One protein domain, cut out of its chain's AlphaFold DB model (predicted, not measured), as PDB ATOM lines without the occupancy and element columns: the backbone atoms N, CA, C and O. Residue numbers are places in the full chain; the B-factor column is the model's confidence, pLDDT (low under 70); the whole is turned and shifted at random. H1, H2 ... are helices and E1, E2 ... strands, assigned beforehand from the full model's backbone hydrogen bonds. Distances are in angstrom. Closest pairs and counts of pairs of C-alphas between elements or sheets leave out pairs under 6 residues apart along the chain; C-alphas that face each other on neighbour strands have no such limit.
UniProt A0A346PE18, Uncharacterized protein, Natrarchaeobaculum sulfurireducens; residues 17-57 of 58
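AT A GLANCE: This is residues 17 to 57 of the 58 residues of an uncharacterized protein of Natrarchaeobaculum sulfurireducens (UniProt A0A346PE18). A long two-stranded hairpin, E1 and E2, makes one arm, and after E2 a loose tail turns away, sticking out at residues 47 to 57 with the short helix H1 at its end. The printed part has 41 residues, with two named strands, then one named helix: mostly strand, one antiparallel sheet, E1 - E2. It is only just extended, close to loose, with a radius of gyration of the C-alphas of 14.0 A, and flat, spanning 34 by 31 by 12 A.

IN THESE COORDINATES: E2, residues 29 to 37, is 25.8 A long from first to last C-alpha. E1, residues 17 to 24, is 22.0 A long and begins at C-alpha 17 (-36.008, 11.396, 10.366). H1, residues 54 to 57, is 5.4 A long and ends at C-alpha 57 (-53.280, 12.544, 17.605).

HOW THE PARTS SIT: E1 and E2 form a hairpin with a tight link, antiparallel at 155 degrees. N 20 and O 33, 2.8 A apart, are within hydrogen-bond range. H1 is apart from E1, and is too short for an O i to N i+4 pair.

THE WHOLE: The farthest C-alphas, of Asp 26 and Asp 49, are 36.9 A apart. The printed part has no cut. The link from E2 to H1 is long, 16 residues. Residues 48 to 57 have pLDDT under 70.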
ATOM      1  N   SER A  17     -34.782  11.419  11.161       88.44
ATOM      2  CA  SER A  17     -36.008  11.396  10.366       88.44
ATOM      3  C   SER A  17     -35.999  12.497   9.322       88.44
ATOM      4  O   SER A  17     -35.601  13.638   9.582       88.44
ATOM      5  N   ARG A  18     -36.453  12.161   8.113       90.81
ATOM      6  CA  ARG A  18     -36.527  13.111   7.004       90.81
ATOM      7  C   ARG A  18     -37.806  12.923   6.207       90.81
ATOM      8  O   ARG A  18     -38.111  11.838   5.720       90.81
ATOM      9  N   GLY A  19     -38.547  14.018   6.063       93.00
ATOM     10  CA  GLY A  19     -39.719  14.089   5.200       93.00
ATOM     11  C   GLY A  19     -39.331  14.429   3.766       93.00
ATOM     12  O   GLY A  19     -38.507  15.313   3.524       93.00
ATOM     13  N   TYR A  20     -39.971  13.763   2.815       91.25
ATOM     14  CA  TYR A  20     -39.799  13.991   1.389       91.25
ATOM     15  C   TYR A  20     -41.139  14.320   0.745       91.25
ATOM     16  O   TYR A  20     -42.174  13.749   1.089       91.25
ATOM     17  N   ARG A  21     -41.098  15.211  -0.244       95.12
ATOM     18  CA  ARG A  21     -42.156  15.356  -1.241       95.12
ATOM     19  C   ARG A  21     -41.601  14.837  -2.556       95.12
ATOM     20  O   ARG A  21     -40.699  15.445  -3.125       95.12
ATOM     21  N   ILE A  22     -42.116  13.700  -2.996       93.38
ATOM     22  CA  ILE A  22     -41.658  13.016  -4.199       93.38
ATOM     23  C   ILE A  22     -42.645  13.341  -5.302       93.38
ATOM     24  O   ILE A  22     -43.843  13.122  -5.151       93.38
ATOM     25  N   THR A  23     -42.130  13.882  -6.399       95.44
ATOM     26  CA  THR A  23     -42.909  14.213  -7.586       95.44
ATOM     27  C   THR A  23     -42.543  13.241  -8.698       95.44
ATOM     28  O   THR A  23     -41.369  13.074  -9.020       95.44
ATOM     29  N   VAL A  24     -43.555  12.598  -9.270       93.56
ATOM     30  CA  VAL A  24     -43.429  11.596 -10.333       93.56
ATOM     31  C   VAL A  24     -44.218  12.043 -11.568       93.56
ATOM     32  O   VAL A  24     -44.807  13.128 -11.580       93.56
ATOM     33  N   ASP A  25     -44.177  11.246 -12.635       94.38
ATOM     34  CA  ASP A  25     -44.911  11.500 -13.881       94.38
ATOM     35  C   ASP A  25     -44.682  12.902 -14.470       94.38
ATOM     36  O   ASP A  25     -45.629  13.601 -14.832       94.38
ATOM     37  N   ASP A  26     -43.417  13.328 -14.558       90.25
ATOM     38  CA  ASP A  26     -43.022  14.626 -15.134       90.25
ATOM     39  C   ASP A  26     -43.730  15.825 -14.466       90.25
ATOM     40  O   ASP A  26     -44.183  16.767 -15.113       90.25
ATOM     41  N   GLY A  27     -43.892  15.766 -13.141       89.88
ATOM     42  CA  GLY A  27     -44.533  16.841 -12.381       89.88
ATOM     43  C   GLY A  27     -46.024  16.647 -12.117       89.88
ATOM     44  O   GLY A  27     -46.616  17.473 -11.422       89.88
ATOM     45  N   ARG A  28     -46.647  15.604 -12.676       91.50
ATOM     46  CA  ARG A  28     -48.110  15.443 -12.662       91.50
ATOM     47  C   ARG A  28     -48.653  14.872 -11.368       91.50
ATOM     48  O   ARG A  28     -49.789  15.189 -11.025       91.50
ATOM     49  N   ASP A  29     -47.865  14.063 -10.673       95.38
ATOM     50  CA  ASP A  29     -48.281  13.464  -9.413       95.38
ATOM     51  C   ASP A  29     -47.235  13.697  -8.324       95.38
ATOM     52  O   ASP A  29     -46.042  13.862  -8.589       95.38
ATOM     53  N   SER A  30     -47.680  13.810  -7.077       93.62
ATOM     54  CA  SER A  30     -46.798  14.001  -5.931       93.62
ATOM     55  C   SER A  30     -47.352  13.347  -4.684       93.62
ATOM     56  O   SER A  30     -48.512  13.545  -4.334       93.62
ATOM     57  N   PHE A  31     -46.477  12.676  -3.946       93.31
ATOM     58  CA  PHE A  31     -46.800  12.088  -2.654       93.31
ATOM     59  C   PHE A  31     -45.740  12.434  -1.609       93.31
ATOM     60  O   PHE A  31     -44.629  12.874  -1.925       93.31
ATOM     61  N   TYR A  32     -46.111  12.271  -0.345       91.69
ATOM     62  CA  TYR A  32     -45.216  12.479   0.784       91.69
ATOM     63  C   TYR A  32     -44.675  11.139   1.273       91.69
ATOM     64  O   TYR A  32     -45.406  10.152   1.315       91.69
ATOM     65  N   ALA A  33     -43.401  11.119   1.651       90.75
ATOM     66  CA  ALA A  33     -42.739   9.963   2.239       90.75
ATOM     67  C   ALA A  33     -41.943  10.390   3.478       90.75
ATOM     68  O   ALA A  33     -41.516  11.541   3.581       90.75
ATOM     69  N   LEU A  34     -41.744   9.463   4.409       88.69
ATOM     70  CA  LEU A  34     -40.958   9.655   5.625       88.69
ATOM     71  C   LEU A  34     -39.861   8.587   5.661       88.69
ATOM     72  O   LEU A  34     -40.183   7.404   5.579       88.69
ATOM     73  N   SER A  35     -38.598   9.008   5.775       87.62
ATOM     74  CA  SER A  35     -37.488   8.122   6.158       87.62
ATOM     75  C   SER A  35     -37.258   8.223   7.658       87.62
ATOM     76  O   SER A  35     -37.335   9.324   8.216       87.62
ATOM     77  N   ILE A  36     -36.990   7.079   8.279       88.75
ATOM     78  CA  ILE A  36     -36.517   6.940   9.655       88.75
ATOM     79  C   ILE A  36     -35.357   5.950   9.582       88.75
ATOM     80  O   ILE A  36     -35.569   4.815   9.156       88.75
ATOM     81  N   GLU A  37     -34.160   6.383   9.960       87.00
ATOM     82  CA  GLU A  37     -32.924   5.617   9.780       87.00
ATOM     83  C   GLU A  37     -31.992   5.759  10.988       87.00
ATOM     84  O   GLU A  37     -32.014   6.771  11.697       87.00
ATOM     85  N   ASP A  38     -31.197   4.718  11.231       86.94
ATOM     86  CA  ASP A  38     -30.021   4.777  12.096       86.94
ATOM     87  C   ASP A  38     -28.822   5.123  11.190       86.94
ATOM     88  O   ASP A  38     -28.524   4.350  10.276       86.94
ATOM     89  N   PRO A  39     -28.159   6.280  11.372       83.50
ATOM     90  CA  PRO A  39     -27.074   6.708  10.486       83.50
ATOM     91  C   PRO A  39     -25.832   5.812  10.569       83.50
ATOM     92  O   PRO A  39     -24.977   5.872   9.684       83.50
ATOM     93  N   ASP A  40     -25.719   5.007  11.627       86.38
ATOM     94  CA  ASP A  40     -24.586   4.124  11.872       86.38
ATOM     95  C   ASP A  40     -24.880   2.665  11.472       86.38
ATOM     96  O   ASP A  40     -23.985   1.816  11.554       86.38
ATOM     97  N   ASP A  41     -26.111   2.345  11.043       83.12
ATOM     98  CA  ASP A  41     -26.544   0.975  10.749       83.12
ATOM     99  C   ASP A  41     -27.640   0.892   9.676       83.12
ATOM    100  O   ASP A  41     -28.835   1.029   9.945       83.12
ATOM    101  N   ASP A  42     -27.215   0.574   8.453       83.25
ATOM    102  CA  ASP A  42     -28.098   0.400   7.293       83.25
ATOM    103  C   ASP A  42     -29.041  -0.817   7.410       83.25
ATOM    104  O   ASP A  42     -30.059  -0.877   6.717       83.25
ATOM    105  N   ASP A  43     -28.723  -1.792   8.271       82.94
ATOM    106  CA  ASP A  43     -29.516  -3.013   8.468       82.94
ATOM    107  C   ASP A  43     -30.455  -2.906   9.688       82.94
ATOM    108  O   ASP A  43     -31.079  -3.895  10.097       82.94
ATOM    109  N   ALA A  44     -30.578  -1.713  10.280       80.56
ATOM    110  CA  ALA A  44     -31.474  -1.463  11.398       80.56
ATOM    111  C   ALA A  44     -32.954  -1.553  10.981       80.56
ATOM    112  O   ALA A  44     -33.388  -1.033   9.952       80.56
ATOM    113  N   TRP A  45     -33.773  -2.180  11.832       76.94
ATOM    114  CA  TRP A  45     -35.217  -2.322  11.622       76.94
ATOM    115  C   TRP A  45     -35.990  -1.516  12.661       76.94
ATOM    116  O   TRP A  45     -35.755  -1.644  13.863       76.94
ATOM    117  N   VAL A  46     -36.973  -0.735  12.212       75.62
ATOM    118  CA  VAL A  46     -37.886  -0.011  13.106       75.62
ATOM    119  C   VAL A  46     -39.034  -0.933  13.517       75.62
ATOM    120  O   VAL A  46     -39.839  -1.349  12.682       75.62
ATOM    121  N   MET A  47     -39.151  -1.228  14.814       71.75
ATOM    122  CA  MET A  47     -40.343  -1.883  15.361       71.75
ATOM    123  C   MET A  47     -41.406  -0.830  15.691       71.75
ATOM    124  O   MET A  47     -41.232  -0.020  16.598       71.75
ATOM    125  N   SER A  48     -42.513  -0.828  14.945       65.88
ATOM    126  CA  SER A  48     -43.652   0.065  15.187       65.88
ATOM    127  C   SER A  48     -44.685  -0.645  16.066       65.88
ATOM    128  O   SER A  48     -45.353  -1.562  15.597       65.88
ATOM    129  N   ASP A  49     -44.806  -0.246  17.335       66.62
ATOM    130  CA  ASP A  49     -45.770  -0.863  18.267       66.62
ATOM    131  C   ASP A  49     -47.195  -0.279  18.132       66.62
ATOM    132  O   ASP A  49     -48.174  -0.913  18.513       66.62
ATOM    133  N   THR A  50     -47.365   0.889  17.495       54.03
ATOM    134  CA  THR A  50     -48.703   1.481  17.319       54.03
ATOM    135  C   THR A  50     -48.805   2.317  16.045       54.03
ATOM    136  O   THR A  50     -48.212   3.390  15.938       54.03
ATOM    137  N   VAL A  51     -49.626   1.870  15.089       54.66
ATOM    138  CA  VAL A  51     -50.046   2.686  13.941       54.66
ATOM    139  C   VAL A  51     -51.254   3.522  14.365       54.66
ATOM    140  O   VAL A  51     -52.398   3.097  14.219       54.66
ATOM    141  N   CYS A  52     -51.015   4.712  14.909       55.56
ATOM    142  CA  CYS A  52     -52.060   5.729  15.027       55.56
ATOM    143  C   CYS A  52     -52.033   6.597  13.768       55.56
ATOM    144  O   CYS A  52     -50.978   7.108  13.388       55.56
ATOM    145  N   SER A  53     -53.179   6.785  13.109       52.91
ATOM    146  CA  SER A  53     -53.285   7.808  12.070       52.91
ATOM    147  C   SER A  53     -53.042   9.187  12.692       52.91
ATOM    148  O   SER A  53     -53.398   9.427  13.845       52.91
ATOM    149  N   LEU A  54     -52.448  10.108  11.931       54.72
ATOM    150  CA  LEU A  54     -52.154  11.472  12.392       54.72
ATOM    151  C   LEU A  54     -53.429  12.228  12.828       54.72
ATOM    152  O   LEU A  54     -53.381  13.082  13.704       54.72
ATOM    153  N   GLU A  55     -54.582  11.848  12.268       58.41
ATOM    154  CA  GLU A  55     -55.918  12.315  12.665       58.41
ATOM    155  C   GLU A  55     -56.299  11.902  14.101       58.41
ATOM    156  O   GLU A  55     -57.061  12.595  14.761       58.41
ATOM    157  N   SER A  56     -55.733  10.805  14.610       55.47
ATOM    158  CA  SER A  56     -55.982  10.288  15.960       55.47
ATOM    159  C   SER A  56     -55.104  10.933  17.046       55.47
ATOM    160  O   SER A  56     -55.245  10.577  18.214       55.47
ATOM    161  N   MET A  57     -54.182  11.833  16.680       56.12
ATOM    162  CA  MET A  57     -53.280  12.544  17.605       56.12
ATOM    163  C   MET A  57     -53.699  14.006  17.880       56.12
ATOM    164  O   MET A  57     -52.907  14.754  18.456       56.12
TER     165      MET A  57